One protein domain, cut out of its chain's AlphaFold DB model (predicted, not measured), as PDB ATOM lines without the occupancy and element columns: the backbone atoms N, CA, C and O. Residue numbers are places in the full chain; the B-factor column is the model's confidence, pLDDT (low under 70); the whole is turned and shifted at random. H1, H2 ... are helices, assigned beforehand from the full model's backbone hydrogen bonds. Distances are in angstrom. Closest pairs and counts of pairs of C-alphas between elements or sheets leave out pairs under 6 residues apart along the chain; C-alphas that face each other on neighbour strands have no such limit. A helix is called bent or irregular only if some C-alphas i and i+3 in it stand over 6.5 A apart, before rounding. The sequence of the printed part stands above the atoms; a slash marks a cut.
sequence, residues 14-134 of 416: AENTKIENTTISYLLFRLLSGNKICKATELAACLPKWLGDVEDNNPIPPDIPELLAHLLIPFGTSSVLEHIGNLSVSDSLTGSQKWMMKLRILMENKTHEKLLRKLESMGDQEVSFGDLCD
ATOM      1  N   ALA A  14     134.798 135.446 118.632       48.59
ATOM      2  CA  ALA A  14     134.422 136.049 119.910       48.59
ATOM      3  C   ALA A  14     134.556 137.588 119.942       48.59
ATOM      4  O   ALA A  14     133.716 138.264 120.537       48.59
ATOM      5  N   GLU A  15     135.576 138.163 119.296       51.03
ATOM      6  CA  GLU A  15     135.721 139.620 119.168       51.03
ATOM      7  C   GLU A  15     134.679 140.215 118.219       51.03
ATOM      8  O   GLU A  15     134.101 141.256 118.534       51.03
ATOM      9  N   ASN A  16     134.370 139.528 117.115       52.94
ATOM     10  CA  ASN A  16     133.290 139.929 116.211       52.94
ATOM     11  C   ASN A  16     131.932 139.910 116.927       52.94
ATOM     12  O   ASN A  16     131.213 140.903 116.874       52.94
ATOM     13  N   THR A  17     131.619 138.857 117.689       55.28
ATOM     14  CA  THR A  17     130.387 138.779 118.494       55.28
ATOM     15  C   THR A  17     130.311 139.898 119.538       55.28
ATOM     16  O   THR A  17     129.249 140.471 119.760       55.28
ATOM     17  N   LYS A  18     131.433 140.285 120.159       56.41
ATOM     18  CA  LYS A  18     131.470 141.385 121.138       56.41
ATOM     19  C   LYS A  18     131.231 142.761 120.497       56.41
ATOM     20  O   LYS A  18     130.518 143.588 121.070       56.41
ATOM     21  N   ILE A  19     131.808 143.008 119.320       57.16
ATOM     22  CA  ILE A  19     131.613 144.250 118.553       57.16
ATOM     23  C   ILE A  19     130.174 144.333 118.032       57.16
ATOM     24  O   ILE A  19     129.539 145.382 118.163       57.16
ATOM     25  N   GLU A  20     129.636 143.226 117.519       62.50
ATOM     26  CA  GLU A  20     128.234 143.123 117.116       62.50
ATOM     27  C   GLU A  20     127.316 143.429 118.306       62.50
ATOM     28  O   GLU A  20     126.532 144.366 118.236       62.50
ATOM     29  N   ASN A  21     127.500 142.773 119.452       63.53
ATOM     30  CA  ASN A  21     126.678 142.984 120.650       63.53
ATOM     31  C   ASN A  21     126.708 144.420 121.199       63.53
ATOM     32  O   ASN A  21     125.684 144.942 121.647       63.53
ATOM     33  N   THR A  22     127.864 145.087 121.135       62.41
ATOM     34  CA  THR A  22     127.998 146.497 121.543       62.41
ATOM     35  C   THR A  22     127.243 147.415 120.582       62.41
ATOM     36  O   THR A  22     126.563 148.350 121.003       62.41
ATOM     37  N   THR A  23     127.313 147.111 119.286       65.62
ATOM     38  CA  THR A  23     126.600 147.844 118.233       65.62
ATOM     39  C   THR A  23     125.088 147.655 118.362       65.62
ATOM     40  O   THR A  23     124.337 148.619 118.260       65.62
ATOM     41  N   ILE A  24     124.641 146.435 118.666       65.81
ATOM     42  CA  ILE A  24     123.231 146.082 118.878       65.81
ATOM     43  C   ILE A  24     122.665 146.824 120.087       65.81
ATOM     44  O   ILE A  24     121.639 147.490 119.979       65.81
ATOM     45  N   SER A  25     123.371 146.770 121.218       64.44
ATOM     46  CA  SER A  25     122.962 147.462 122.445       64.44
ATOM     47  C   SER A  25     122.881 148.972 122.225       64.44
ATOM     48  O   SER A  25     121.908 149.606 122.627       64.44
ATOM     49  N   TYR A  26     123.867 149.542 121.521       65.75
ATOM     50  CA  TYR A  26     123.869 150.955 121.165       65.75
ATOM     51  C   TYR A  26     122.675 151.324 120.284       65.75
ATOM     52  O   TYR A  26     121.992 152.289 120.608       65.75
ATOM     53  N   LEU A  27     122.395 150.564 119.218       65.38
ATOM     54  CA  LEU A  27     121.277 150.814 118.302       65.38
ATOM     55  C   LEU A  27     119.916 150.691 118.997       65.38
ATOM     56  O   LEU A  27     119.083 151.583 118.846       65.38
ATOM     57  N   LEU A  28     119.709 149.643 119.800       67.19
ATOM     58  CA  LEU A  28     118.475 149.441 120.560       67.19
ATOM     59  C   LEU A  28     118.249 150.561 121.576       67.19
ATOM     60  O   LEU A  28     117.172 151.150 121.607       67.19
ATOM     61  N   PHE A  29     119.268 150.912 122.364       63.50
ATOM     62  CA  PHE A  29     119.184 151.999 123.342       63.50
ATOM     63  C   PHE A  29     118.800 153.329 122.681       63.50
ATOM     64  O   PHE A  29     117.926 154.066 123.139       63.50
ATOM     65  N   ARG A  30     119.452 153.622 121.562       59.66
ATOM     66  CA  ARG A  30     119.269 154.821 120.753       59.66
ATOM     67  C   ARG A  30     117.867 154.905 120.137       59.66
ATOM     68  O   ARG A  30     117.266 155.978 120.194       59.66
ATOM     69  N   LEU A  31     117.353 153.789 119.616       65.56
ATOM     70  CA  LEU A  31     115.998 153.665 119.082       65.56
ATOM     71  C   LEU A  31     114.949 153.844 120.188       65.56
ATOM     72  O   LEU A  31     114.074 154.697 120.052       65.56
ATOM     73  N   LEU A  32     115.090 153.130 121.311       61.69
ATOM     74  CA  LEU A  32     114.208 153.227 122.485       61.69
ATOM     75  C   LEU A  32     114.206 154.629 123.118       61.69
ATOM     76  O   LEU A  32     113.202 155.048 123.684       61.69
ATOM     77  N   SER A  33     115.293 155.388 122.962       64.62
ATOM     78  CA  SER A  33     115.384 156.792 123.391       64.62
ATOM     79  C   SER A  33     114.636 157.775 122.469       64.62
ATOM     80  O   SER A  33     114.722 158.983 122.673       64.62
ATOM     81  N   GLY A  34     113.937 157.289 121.435       56.53
ATOM     82  CA  GLY A  34     113.118 158.106 120.532       56.53
ATOM     83  C   GLY A  34     113.880 158.765 119.379       56.53
ATOM     84  O   GLY A  34     113.310 159.573 118.649       56.53
ATOM     85  N   ASN A  35     115.153 158.427 119.175       61.00
ATOM     86  CA  ASN A  35     115.938 158.980 118.075       61.00
ATOM     87  C   ASN A  35     115.735 158.169 116.779       61.00
ATOM     88  O   ASN A  35     115.690 156.940 116.810       61.00
ATOM     89  N   LYS A  36     115.702 158.851 115.626       68.38
ATOM     90  CA  LYS A  36     115.673 158.235 114.286       68.38
ATOM     91  C   LYS A  36     117.081 157.847 113.856       68.38
ATOM     92  O   LYS A  36     117.907 158.723 113.613       68.38
ATOM     93  N   ILE A  37     117.398 156.555 113.895       59.84
ATOM     94  CA  ILE A  37     118.804 156.102 113.836       59.84
ATOM     95  C   ILE A  37     119.044 154.989 112.829       59.84
ATOM     96  O   ILE A  37     120.168 154.844 112.353       59.84
ATOM     97  N   CYS A  38     118.007 154.245 112.468       68.06
ATOM     98  CA  CYS A  38     118.083 153.223 111.437       68.06
ATOM     99  C   CYS A  38     116.805 153.215 110.601       68.06
ATOM    100  O   CYS A  38     115.735 153.645 111.054       68.06
ATOM    101  N   LYS A  39     116.920 152.710 109.374       77.94
ATOM    102  CA  LYS A  39     115.757 152.465 108.519       77.94
ATOM    103  C   LYS A  39     114.964 151.261 109.020       77.94
ATOM    104  O   LYS A  39     115.533 150.357 109.638       77.94
ATOM    105  N   ALA A  40     113.667 151.215 108.722       77.00
ATOM    106  CA  ALA A  40     112.816 150.090 109.117       77.00
ATOM    107  C   ALA A  40     113.319 148.763 108.529       77.00
ATOM    108  O   ALA A  40     113.371 147.756 109.232       77.00
ATOM    109  N   THR A  41     113.768 148.780 107.271       74.56
ATOM    110  CA  THR A  41     114.378 147.634 106.574       74.56
ATOM    111  C   THR A  41     115.669 147.145 107.225       74.56
ATOM    112  O   THR A  41     115.886 145.940 107.329       74.56
ATOM    113  N   GLU A  42     116.513 148.058 107.705       75.75
ATOM    114  CA  GLU A  42     117.743 147.713 108.426       75.75
ATOM    115  C   GLU A  42     117.416 147.060 109.774       75.75
ATOM    116  O   GLU A  42     117.982 146.020 110.108       75.75
ATOM    117  N   LEU A  43     116.442 147.603 110.513       77.19
ATOM    118  CA  LEU A  43     115.997 147.012 111.775       77.19
ATOM    119  C   LEU A  43     115.336 145.642 111.561       77.19
ATOM    120  O   LEU A  43     115.628 144.704 112.302       77.19
ATOM    121  N   ALA A  44     114.504 145.497 110.525       79.44
ATOM    122  CA  ALA A  44     113.855 144.239 110.156       79.44
ATOM    123  C   ALA A  44     114.857 143.153 109.742       79.44
ATOM    124  O   ALA A  44     114.633 141.980 110.020       79.44
ATOM    125  N   ALA A  45     115.977 143.525 109.117       79.56
ATOM    126  CA  ALA A  45     117.039 142.582 108.770       79.56
ATOM    127  C   ALA A  45     117.842 142.121 109.999       79.56
ATOM    128  O   ALA A  45     118.343 140.995 110.029       79.56
ATOM    129  N   CYS A  46     117.977 142.976 111.015       75.19
ATOM    130  CA  CYS A  46     118.743 142.666 112.217       75.19
ATOM    131  C   CYS A  46     117.940 141.910 113.289       75.19
ATOM    132  O   CYS A  46     118.504 141.055 113.973       75.19
ATOM    133  N   LEU A  47     116.637 142.180 113.417       78.56
ATOM    134  CA  LEU A  47     115.773 141.606 114.456       78.56
ATOM    135  C   LEU A  47     115.779 140.061 114.492       78.56
ATOM    136  O   LEU A  47     115.928 139.511 115.583       78.56
ATOM    137  N   PRO A  48     115.689 139.334 113.354       78.50
ATOM    138  CA  PRO A  48     115.720 137.871 113.350       78.50
ATOM    139  C   PRO A  48     117.047 137.311 113.858       78.50
ATOM    140  O   PRO A  48     117.060 136.294 114.539       78.50
ATOM    141  N   LYS A  49     118.165 137.995 113.579       77.12
ATOM    142  CA  LYS A  49     119.484 137.589 114.080       77.12
ATOM    143  C   LYS A  49     119.563 137.757 115.601       77.12
ATOM    144  O   LYS A  49     120.082 136.884 116.276       77.12
ATOM    145  N   TRP A  50     119.023 138.850 116.143       75.00
ATOM    146  CA  TRP A  50     119.066 139.138 117.585       75.00
ATOM    147  C   TRP A  50     118.124 138.259 118.405       75.00
ATOM    148  O   TRP A  50     118.420 137.936 119.552       75.00
ATOM    149  N   LEU A  51     116.986 137.891 117.821       78.75
ATOM    150  CA  LEU A  51     115.993 137.033 118.454       78.75
ATOM    151  C   LEU A  51     116.297 135.543 118.255       78.75
ATOM    152  O   LEU A  51     115.982 134.752 119.139       78.75
ATOM    153  N   GLY A  52     116.975 135.160 117.168       76.56
ATOM    154  CA  GLY A  52     117.418 133.780 116.940       76.56
ATOM    155  C   GLY A  52     118.324 133.263 118.058       76.56
ATOM    156  O   GLY A  52     118.137 132.151 118.539       76.56
ATOM    157  N   ASP A  53     119.209 134.112 118.592       71.75
ATOM    158  CA  ASP A  53     120.037 133.754 119.750       71.75
ATOM    159  C   ASP A  53     119.213 133.488 121.026       71.75
ATOM    160  O   ASP A  53     119.629 132.713 121.890       71.75
ATOM    161  N   VAL A  54     118.024 134.091 121.149       74.69
ATOM    162  CA  VAL A  54     117.094 133.851 122.265       74.69
ATOM    163  C   VAL A  54     116.365 132.517 122.085       74.69
ATOM    164  O   VAL A  54     116.212 131.782 123.064       74.69
ATOM    165  N   GLU A  55     115.946 132.194 120.857       76.00
ATOM    166  CA  GLU A  55     115.287 130.924 120.503       76.00
ATOM    167  C   GLU A  55     116.228 129.729 120.675       76.00
ATOM    168  O   GLU A  55     115.862 128.722 121.289       76.00
ATOM    169  N   ASP A  56     117.475 129.881 120.233       77.00
ATOM    170  CA  ASP A  56     118.499 128.837 120.279       77.00
ATOM    171  C   ASP A  56     119.132 128.669 121.674       77.00
ATOM    172  O   ASP A  56     119.957 127.781 121.888       77.00
ATOM    173  N   ASN A  57     118.713 129.468 122.666       71.06
ATOM    174  CA  ASN A  57     119.292 129.516 124.016       71.06
ATOM    175  C   ASN A  57     120.804 129.815 124.017       71.06
ATOM    176  O   ASN A  57     121.537 129.351 124.897       71.06
ATOM    177  N   ASN A  58     121.267 130.605 123.049       73.62
ATOM    178  CA  ASN A  58     122.657 131.025 122.956       73.62
ATOM    179  C   ASN A  58     123.009 132.010 124.089       73.62
ATOM    180  O   ASN A  58     122.130 132.641 124.684       73.62
ATOM    181  N   PRO A  59     124.301 132.153 124.439       67.06
ATOM    182  CA  PRO A  59     124.733 133.119 125.442       67.06
ATOM    183  C   PRO A  59     124.540 134.559 124.942       67.06
ATOM    184  O   PRO A  59     125.207 134.999 124.006       67.06
ATOM    185  N   ILE A  60     123.662 135.307 125.618       70.06
ATOM    186  CA  ILE A  60     123.340 136.707 125.310       70.06
ATOM    187  C   ILE A  60     123.920 137.621 126.405       70.06
ATOM    188  O   ILE A  60     123.808 137.299 127.592       70.06
ATOM    189  N   PRO A  61     124.533 138.764 126.046       72.00
ATOM    190  CA  PRO A  61     124.944 139.792 126.999       72.00
ATOM    191  C   PRO A  61     123.805 140.227 127.928       72.00
ATOM    192  O   PRO A  61     122.665 140.316 127.482       72.00
ATOM    193  N   PRO A  62     124.090 140.571 129.192       68.00
ATOM    194  CA  PRO A  62     123.054 140.749 130.204       68.00
ATOM    195  C   PRO A  62     122.067 141.895 129.927       68.00
ATOM    196  O   PRO A  62     120.925 141.808 130.380       68.00
ATOM    197  N   ASP A  63     122.480 142.908 129.161       65.56
ATOM    198  CA  ASP A  63     121.714 144.138 128.907       65.56
ATOM    199  C   ASP A  63     120.780 144.024 127.685       65.56
ATOM    200  O   ASP A  63     119.765 144.712 127.582       65.56
ATOM    201  N   ILE A  64     121.092 143.123 126.748       73.38
ATOM    202  CA  ILE A  64     120.333 142.939 125.501       73.38
ATOM    203  C   ILE A  64     118.907 142.398 125.737       73.38
ATOM    204  O   ILE A  64     117.982 142.904 125.099       73.38
ATOM    205  N   PRO A  65     118.670 141.432 126.648       75.75
ATOM    206  CA  PRO A  65     117.339 140.896 126.919       75.75
ATOM    207  C   PRO A  65     116.340 141.953 127.370       75.75
ATOM    208  O   PRO A  65     115.177 141.927 126.972       75.75
ATOM    209  N   GLU A  66     116.800 142.895 128.189       76.81
ATOM    210  CA  GLU A  66     115.991 144.010 128.659       76.81
ATOM    211  C   GLU A  66     115.625 144.940 127.501       76.81
ATOM    212  O   GLU A  66     114.452 145.261 127.320       76.81
ATOM    213  N   LEU A  67     116.598 145.323 126.673       74.00
ATOM    214  CA  LEU A  67     116.367 146.205 125.527       74.00
ATOM    215  C   LEU A  67     115.427 145.571 124.488       74.00
ATOM    216  O   LEU A  67     114.515 146.230 123.989       74.00
ATOM    217  N   LEU A  68     115.596 144.280 124.194       78.06
ATOM    218  CA  LEU A  68     114.708 143.547 123.288       78.06
ATOM    219  C   LEU A  68     113.299 143.389 123.869       78.06
ATOM    220  O   LEU A  68     112.320 143.530 123.139       78.06
ATOM    221  N   ALA A  69     113.168 143.150 125.178       76.06
ATOM    222  CA  ALA A  69     111.859 143.079 125.818       76.06
ATOM    223  C   ALA A  69     111.128 144.427 125.732       76.06
ATOM    224  O   ALA A  69     109.968 144.457 125.330       76.06
ATOM    225  N   HIS A  70     111.807 145.544 126.015       73.06
ATOM    226  CA  HIS A  70     111.232 146.888 125.878       73.06
ATOM    227  C   HIS A  70     110.801 147.213 124.445       73.06
ATOM    228  O   HIS A  70     109.783 147.875 124.251       73.06
ATOM    229  N   LEU A  71     111.522 146.702 123.445       77.50
ATOM    230  CA  LEU A  71     111.138 146.844 122.043       77.50
ATOM    231  C   LEU A  71     109.862 146.054 121.693       77.50
ATOM    232  O   LEU A  71     109.064 146.511 120.877       77.50
ATOM    233  N   LEU A  72     109.659 144.879 122.300       77.19
ATOM    234  CA  LEU A  72     108.543 143.976 121.993       77.19
ATOM    235  C   LEU A  72     107.279 144.202 122.834       77.19
ATOM    236  O   LEU A  72     106.193 143.825 122.394       77.19
ATOM    237  N   ILE A  73     107.397 144.802 124.022       76.62
ATOM    238  CA  ILE A  73     106.268 145.084 124.929       76.62
ATOM    239  C   ILE A  73     105.092 145.797 124.228       76.62
ATOM    240  O   ILE A  73     103.968 145.320 124.387       76.62
ATOM    241  N   PRO A  74     105.296 146.849 123.405       72.75
ATOM    242  CA  PRO A  74     104.198 147.550 122.723       72.75
ATOM    243  C   PRO A  74     103.370 146.682 121.761       72.75
ATOM    244  O   PRO A  74     102.268 147.058 121.369       72.75
ATOM    245  N   PHE A  75     103.897 145.518 121.374       74.75
ATOM    246  CA  PHE A  75     103.260 144.570 120.457       74.75
ATOM    247  C   PHE A  75     102.596 143.385 121.186       74.75
ATOM    248  O   PHE A  75     101.995 142.512 120.546       74.75
ATOM    249  N   GLY A  76     102.704 143.338 122.519       67.12
ATOM    250  CA  GLY A  76     102.007 142.386 123.383       67.12
ATOM    251  C   GLY A  76     100.509 142.673 123.480       67.12
ATOM    252  O   GLY A  76     100.076 143.816 123.388       67.12
ATOM    253  N   THR A  77      99.701 141.628 123.664       66.75
ATOM    254  CA  THR A  77      98.285 141.786 124.038       66.75
ATOM    255  C   THR A  77      98.171 142.082 125.533       66.75
ATOM    256  O   THR A  77      99.047 141.683 126.305       66.75
ATOM    257  N   SER A  78      97.072 142.708 125.971       66.56
ATOM    258  CA  SER A  78      96.838 143.027 127.390       66.56
ATOM    259  C   SER A  78      96.987 141.798 128.297       66.56
ATOM    260  O   SER A  78      97.678 141.853 129.307       66.56
ATOM    261  N   SER A  79      96.474 140.642 127.864       67.50
ATOM    262  CA  SER A  79      96.614 139.360 128.569       67.50
ATOM    263  C   SER A  79      98.066 138.897 128.755       67.50
ATOM    264  O   SER A  79      98.410 138.310 129.778       67.50
ATOM    265  N   VAL A  80      98.940 139.163 127.780       67.06
ATOM    266  CA  VAL A  80     100.362 138.790 127.831       67.06
ATOM    267  C   VAL A  80     101.132 139.746 128.733       67.06
ATOM    268  O   VAL A  80     102.002 139.312 129.485       67.06
ATOM    269  N   LEU A  81     100.788 141.034 128.706       70.19
ATOM    270  CA  LEU A  81     101.383 142.038 129.587       70.19
ATOM    271  C   LEU A  81     100.977 141.818 131.048       70.19
ATOM    272  O   LEU A  81     101.832 141.876 131.931       70.19
ATOM    273  N   GLU A  82      99.717 141.466 131.300       69.31
ATOM    274  CA  GLU A  82      99.246 141.033 132.618       69.31
ATOM    275  C   GLU A  82      99.953 139.758 133.078       69.31
ATOM    276  O   GLU A  82     100.369 139.667 134.233       69.31
ATOM    277  N   HIS A  83     100.150 138.784 132.185       70.31
ATOM    278  CA  HIS A  83     100.896 137.570 132.507       70.31
ATOM    279  C   HIS A  83     102.347 137.882 132.909       70.31
ATOM    280  O   HIS A  83     102.825 137.377 133.923       70.31
ATOM    281  N   ILE A  84     103.019 138.774 132.174       71.38
ATOM    282  CA  ILE A  84     104.378 139.257 132.470       71.38
ATOM    283  C   ILE A  84     104.440 140.052 133.782       71.38
ATOM    284  O   ILE A  84     105.430 139.949 134.511       71.38
ATOM    285  N   GLY A  85     103.413 140.850 134.083       66.50
ATOM    286  CA  GLY A  85     103.314 141.638 135.312       66.50
ATOM    287  C   GLY A  85     103.050 140.785 136.555       66.50
ATOM    288  O   GLY A  85     103.630 141.037 137.607       66.50
ATOM    289  N   ASN A  86     102.237 139.736 136.413       68.12
ATOM    290  CA  ASN A  86     101.845 138.824 137.493       68.12
ATOM    291  C   ASN A  86     102.803 137.639 137.677       68.12
ATOM    292  O   ASN A  86     102.536 136.731 138.468       68.12
ATOM    293  N   LEU A  87     103.908 137.616 136.933       71.56
ATOM    294  CA  LEU A  87     104.847 136.512 136.953       71.56
ATOM    295  C   LEU A  87     105.576 136.453 138.298       71.56
ATOM    296  O   LEU A  87     106.345 137.348 138.652       71.56
ATOM    297  N   SER A  88     105.343 135.378 139.052       61.03
ATOM    298  CA  SER A  88     106.019 135.103 140.321       61.03
ATOM    299  C   SER A  88     107.451 134.633 140.065       61.03
ATOM    300  O   SER A  88     107.781 133.449 140.104       61.03
ATOM    301  N   VAL A  89     108.324 135.585 139.750       64.00
ATOM    302  CA  VAL A  89     109.733 135.306 139.483       64.00
ATOM    303  C   VAL A  89     110.483 135.159 140.805       64.00
ATOM    304  O   VAL A  89     110.449 136.063 141.634       64.00
ATOM    305  N   SER A  90     111.183 134.035 140.991       68.00
ATOM    306  CA  SER A  90     112.006 133.787 142.183       68.00
ATOM    307  C   SER A  90     113.003 134.927 142.424       68.00
ATOM    308  O   SER A  90     113.675 135.387 141.493       68.00
ATOM    309  N   ASP A  91     113.156 135.344 143.683       62.16
ATOM    310  CA  ASP A  91     114.121 136.377 144.092       62.16
ATOM    311  C   ASP A  91     115.581 135.965 143.856       62.16
ATOM    312  O   ASP A  91     116.473 136.807 143.852       62.16
ATOM    313  N   SER A  92     115.821 134.680 143.585       65.62
ATOM    314  CA  SER A  92     117.132 134.118 143.254       65.62
ATOM    315  C   SER A  92     117.621 134.417 141.829       65.62
ATOM    316  O   SER A  92     118.769 134.108 141.521       65.62
ATOM    317  N   LEU A  93     116.771 134.946 140.938       70.44
ATOM    318  CA  LEU A  93     117.138 135.236 139.545       70.44
ATOM    319  C   LEU A  93     117.732 136.642 139.398       70.44
ATOM    320  O   LEU A  93     117.199 137.614 139.938       70.44
ATOM    321  N   THR A  94     118.801 136.769 138.609       71.75
ATOM    322  CA  THR A  94     119.399 138.072 138.278       71.75
ATOM    323  C   THR A  94     118.463 138.895 137.388       71.75
ATOM    324  O   THR A  94     117.642 138.337 136.662       71.75
ATOM    325  N   GLY A  95     118.589 140.230 137.398       70.25
ATOM    326  CA  GLY A  95     117.742 141.119 136.584       70.25
ATOM    327  C   GLY A  95     117.701 140.725 135.102       70.25
ATOM    328  O   GLY A  95     116.624 140.636 134.518       70.25
ATOM    329  N   SER A  96     118.853 140.356 134.539       72.31
ATOM    330  CA  SER A  96     118.959 139.853 133.166       72.31
ATOM    331  C   SER A  96     118.197 138.539 132.944       72.31
ATOM    332  O   SER A  96     117.481 138.398 131.956       72.31
ATOM    333  N   GLN A  97     118.260 137.592 133.887       75.06
ATOM    334  CA  GLN A  97     117.489 136.344 133.811       75.06
ATOM    335  C   GLN A  97     115.978 136.593 133.898       75.06
ATOM    336  O   GLN A  97     115.207 135.951 133.183       75.06
ATOM    337  N   LYS A  98     115.545 137.556 134.727       75.69
ATOM    338  CA  LYS A  98     114.135 137.973 134.791       75.69
ATOM    339  C   LYS A  98     113.683 138.554 133.448       75.69
ATOM    340  O   LYS A  98     112.615 138.195 132.957       75.69
ATOM    341  N   TRP A  99     114.503 139.398 132.822       77.56
ATOM    342  CA  TRP A  99     114.213 139.971 131.506       77.56
ATOM    343  C   TRP A  99     114.232 138.942 130.377       77.56
ATOM    344  O   TRP A  99     113.343 138.968 129.531       77.56
ATOM    345  N   MET A 100     115.151 137.977 130.411       79.62
ATOM    346  CA  MET A 100     115.163 136.848 129.477       79.62
ATOM    347  C   MET A 100     113.868 136.035 129.531       79.62
ATOM    348  O   MET A 100     113.346 135.643 128.491       79.62
ATOM    349  N   MET A 101     113.317 135.806 130.724       78.62
ATOM    350  CA  MET A 101     112.044 135.098 130.876       78.62
ATOM    351  C   MET A 101     110.879 135.886 130.258       78.62
ATOM    352  O   MET A 101     110.084 135.324 129.510       78.62
ATOM    353  N   LYS A 102     110.817 137.202 130.505       79.25
ATOM    354  CA  LYS A 102     109.810 138.090 129.900       79.25
ATOM    355  C   LYS A 102     109.929 138.144 128.377       79.25
ATOM    356  O   LYS A 102     108.920 138.087 127.681       79.25
ATOM    357  N   LEU A 103     111.158 138.214 127.866       79.00
ATOM    358  CA  LEU A 103     111.443 138.219 126.436       79.00
ATOM    359  C   LEU A 103     110.946 136.935 125.757       79.00
ATOM    360  O   LEU A 103     110.275 137.018 124.734       79.00
ATOM    361  N   ARG A 104     111.184 135.763 126.361       82.44
ATOM    362  CA  ARG A 104     110.672 134.482 125.845       82.44
ATOM    363  C   ARG A 104     109.150 134.453 125.764       82.44
ATOM    364  O   ARG A 104     108.616 134.069 124.736       82.44
ATOM    365  N   ILE A 105     108.458 134.936 126.792       80.38
ATOM    366  CA  ILE A 105     106.987 134.993 126.808       80.38
ATOM    367  C   ILE A 105     106.453 135.906 125.701       80.38
ATOM    368  O   ILE A 105     105.483 135.565 125.026       80.38
ATOM    369  N   LEU A 106     107.087 137.061 125.485       76.62
ATOM    370  CA  LEU A 106     106.747 137.955 124.375       76.62
ATOM    371  C   LEU A 106     106.946 137.238 123.029       76.62
ATOM    372  O   LEU A 106     106.064 137.265 122.169       76.62
ATOM    373  N   MET A 107     108.065 136.533 122.867       83.12
ATOM    374  CA  MET A 107     108.359 135.788 121.646       83.12
ATOM    375  C   MET A 107     107.387 134.628 121.395       83.12
ATOM    376  O   MET A 107     106.882 134.513 120.280       83.12
ATOM    377  N   GLU A 108     107.042 133.843 122.418       82.75
ATOM    378  CA  GLU A 108     106.032 132.773 122.357       82.75
ATOM    379  C   GLU A 108     104.657 133.301 121.919       82.75
ATOM    380  O   GLU A 108     103.920 132.625 121.200       82.75
ATOM    381  N   ASN A 109     104.339 134.549 122.272       78.88
ATOM    382  CA  ASN A 109     103.116 135.243 121.859       78.88
ATOM    383  C   ASN A 109     103.241 135.987 120.518       78.88
ATOM    384  O   ASN A 109     102.386 136.809 120.176       78.88
ATOM    385  N   LYS A 110     104.288 135.695 119.733       83.94
ATOM    386  CA  LYS A 110     104.511 136.230 118.381       83.94
ATOM    387  C   LYS A 110     104.566 137.760 118.315       83.94
ATOM    388  O   LYS A 110     104.290 138.346 117.268       83.94
ATOM    389  N   THR A 111     104.935 138.437 119.404       78.06
ATOM    390  CA  THR A 111     105.067 139.907 119.403       78.06
ATOM    391  C   THR A 111     106.166 140.370 118.449       78.06
ATOM    392  O   THR A 111     106.015 141.383 117.772       78.06
ATOM    393  N   HIS A 112     107.229 139.574 118.314       82.94
ATOM    394  CA  HIS A 112     108.296 139.800 117.347       82.94
ATOM    395  C   HIS A 112     107.817 139.705 115.892       82.94
ATOM    396  O   HIS A 112     108.209 140.535 115.076       82.94
ATOM    397  N   GLU A 113     106.922 138.765 115.559       84.50
ATOM    398  CA  GLU A 113     106.323 138.691 114.219       84.50
ATOM    399  C   GLU A 113     105.482 139.939 113.918       84.50
ATOM    400  O   GLU A 113     105.494 140.438 112.794       84.50
ATOM    401  N   LYS A 114     104.747 140.457 114.912       81.38
ATOM    402  CA  LYS A 114     103.949 141.683 114.758       81.38
ATOM    403  C   LYS A 114     104.839 142.903 114.506       81.38
ATOM    404  O   LYS A 114     104.548 143.684 113.603       81.38
ATOM    405  N   LEU A 115     105.938 143.030 115.255       83.50
ATOM    406  CA  LEU A 115     106.939 144.075 115.036       83.50
ATOM    407  C   LEU A 115     107.565 143.969 113.636       83.50
ATOM    408  O   LEU A 115     107.655 144.976 112.939       83.50
ATOM    409  N   LEU A 116     107.945 142.764 113.197       84.25
ATOM    410  CA  LEU A 116     108.500 142.543 111.856       84.25
ATOM    411  C   LEU A 116     107.529 142.970 110.752       84.25
ATOM    412  O   LEU A 116     107.918 143.736 109.877       84.25
ATOM    413  N   ARG A 117     106.252 142.574 110.831       82.06
ATOM    414  CA  ARG A 117     105.230 142.999 109.854       82.06
ATOM    415  C   ARG A 117     105.059 144.517 109.824       82.06
ATOM    416  O   ARG A 117     104.903 145.096 108.751       82.06
ATOM    417  N   LYS A 118     105.111 145.174 110.991       80.19
ATOM    418  CA  LYS A 118     105.050 146.637 111.066       80.19
ATOM    419  C   LYS A 118     106.265 147.271 110.391       80.19
ATOM    420  O   LYS A 118     106.095 148.161 109.565       80.19
ATOM    421  N   LEU A 119     107.471 146.780 110.663       81.19
ATOM    422  CA  LEU A 119     108.691 147.271 110.017       81.19
ATOM    423  C   LEU A 119     108.673 147.073 108.495       81.19
ATOM    424  O   LEU A 119     109.038 147.984 107.756       81.19
ATOM    425  N   GLU A 120     108.191 145.924 108.018       82.00
ATOM    426  CA  GLU A 120     108.028 145.646 106.587       82.00
ATOM    427  C   GLU A 120     107.054 146.625 105.916       82.00
ATOM    428  O   GLU A 120     107.320 147.095 104.809       82.00
ATOM    429  N   SER A 121     105.961 146.994 106.597       79.62
ATOM    430  CA  SER A 121     104.985 147.967 106.082       79.62
ATOM    431  C   SER A 121     105.548 149.389 105.938       79.62
ATOM    432  O   SER A 121     105.069 150.160 105.107       79.62
ATOM    433  N   MET A 122     106.587 149.728 106.710       76.12
ATOM    434  CA  MET A 122     107.208 151.058 106.735       76.12
ATOM    435  C   MET A 122     108.307 151.243 105.673       76.12
ATOM    436  O   MET A 122     108.712 152.375 105.397       76.12
ATOM    437  N   GLY A 123     108.797 150.164 105.054       79.00
ATOM    438  CA  GLY A 123     109.827 150.231 104.013       79.00
ATOM    439  C   GLY A 123     111.129 150.908 104.474       79.00
ATOM    440  O   GLY A 123     111.609 150.688 105.581       79.00
ATOM    441  N   ASP A 124     111.732 151.745 103.625       80.69
ATOM    442  CA  ASP A 124     113.030 152.397 103.897       80.69
ATOM    443  C   ASP A 124     112.934 153.678 104.751       80.69
ATOM    444  O   ASP A 124     113.884 154.465 104.809       80.69
ATOM    445  N   GLN A 125     111.795 153.922 105.403       78.88
ATOM    446  CA  GLN A 125     111.622 155.088 106.263       78.88
ATOM    447  C   GLN A 125     112.546 155.007 107.488       78.88
ATOM    448  O   GLN A 125     112.750 153.935 108.058       78.88
ATOM    449  N   GLU A 126     113.105 156.144 107.908       77.50
ATOM    450  CA  GLU A 126     113.799 156.244 109.194       77.50
ATOM    451  C   GLU A 126     112.795 156.113 110.339       77.50
ATOM    452  O   GLU A 126     111.813 156.858 110.399       77.50
ATOM    453  N   VAL A 127     113.064 155.179 111.248       69.06
ATOM    454  CA  VAL A 127     112.127 154.784 112.298       69.06
ATOM    455  C   VAL A 127     112.605 155.285 113.654       69.06
ATOM    456  O   VAL A 127     113.760 155.087 114.036       69.06
ATOM    457  N   SER A 128     111.701 155.914 114.398       75.44
ATOM    458  CA  SER A 128     111.816 156.109 115.842       75.44
ATOM    459  C   SER A 128     110.968 155.079 116.590       75.44
ATOM    460  O   SER A 128     110.030 154.500 116.042       75.44
ATOM    461  N   PHE A 129     111.255 154.869 117.876       68.06
ATOM    462  CA  PHE A 129     110.411 154.011 118.710       68.06
ATOM    463  C   PHE A 129     108.962 154.517 118.822       68.06
ATOM    464  O   PHE A 129     108.051 153.702 118.919       68.06
ATOM    465  N   GLY A 130     108.729 155.833 118.717       66.31
ATOM    466  CA  GLY A 130     107.379 156.402 118.635       66.31
ATOM    467  C   GLY A 130     106.620 155.905 117.403       66.31
ATOM    468  O   GLY A 130     105.536 155.350 117.543       66.31
ATOM    469  N   ASP A 131     107.254 155.956 116.227       70.25
ATOM    470  CA  ASP A 131     106.652 155.471 114.974       70.25
ATOM    471  C   ASP A 131     106.306 153.960 115.053       70.25
ATOM    472  O   ASP A 131     105.322 153.488 114.475       70.25
ATOM    473  N   LEU A 132     107.077 153.179 115.825       64.44
ATOM    474  CA  LEU A 132     106.795 151.762 116.110       64.44
ATOM    475  C   LEU A 132     105.661 151.543 117.105       64.44
ATOM    476  O   LEU A 132     104.960 150.536 116.995       64.44
ATOM    477  N   CYS A 133     105.442 152.470 118.029       63.94
ATOM    478  CA  CYS A 133     104.397 152.375 119.044       63.94
ATOM    479  C   CYS A 133     103.061 152.978 118.598       63.94
ATOM    480  O   CYS A 133     102.043 152.642 119.194       63.94
ATOM    481  N   ASP A 134     103.043 153.802 117.544       61.88
ATOM    482  CA  ASP A 134     101.812 154.342 116.957       61.88
ATOM    483  C   ASP A 134     100.935 153.191 116.440       61.88
ATOM    484  O   ASP A 134     101.159 152.621 115.368       61.88
TER     485      ASP A 134
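AT A GLANCE: This is residues 14 to 134 of the 416 residues of an uncharacterized protein of Penicillium solitum (UniProt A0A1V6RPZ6). The longest helix, H1, packs on the short core helix H3, with its first residues pointing away from H3; H5 packs on H3 too and folds with H4 into a helical hairpin. H6 meets the last residues of H3 and runs side by side with H2, opposite ways, while little H7 sits by H6. The printed part has 121 residues, with seven named helices, H1 to H7 in order, and no named strand: all helix. It is compact, with a radius of gyration of the C-alphas of 14.2 A, and spans 42 by 39 by 24 A.

IN THESE COORDINATES: Find C-alpha 14 at (134.422, 136.049, 119.910); from there H1, residues 14 to 32, runs 26.7 A. H3 is residues 64 to 75, 17.9 A, and is irregular, C-alphas 71 and 74 being 7.0 A apart. H5, residues 95 to 108, spans 20.2 A; H4 is residues 78 to 85. H2, residues 40 to 55, spans 22.4 A and is only just irregular, with C-alphas 45 and 48 6.7 A apart. H6, residues 111 to 122, spans 17.0 A. H7, residues 129 to 133, ends at C-alpha 133, (104.397, 152.375, 119.044).

HOW THE PARTS SIT: Start at H1, which touches H3, closest C-alphas Ser 25 and Ile 64, 6.1 A. H3 touches H5 at Ala 69 and Leu 103, their closest C-alphas, 4.9 A, at a steep tilt of 39 degrees. H2 touches H6 with residues 40 to 47 alone, closest C-alphas Ala 40 and Leu 119, 5.1 A, at a shallow tilt of 15 degrees. Every O i to N i+4 pair is within hydrogen-bond range in H1, H4, H5, H6 and H7, but 8 of 12 in H2 and 6 of 8 in H3.

THE WHOLE: The C-alphas of Ser 92 and Asp 124 are farthest apart, 43.6 A. The printed part has no cut and no long link. Mean pLDDT of the printed part is 71.7; 47 residues are under 70, among them 14 to 38.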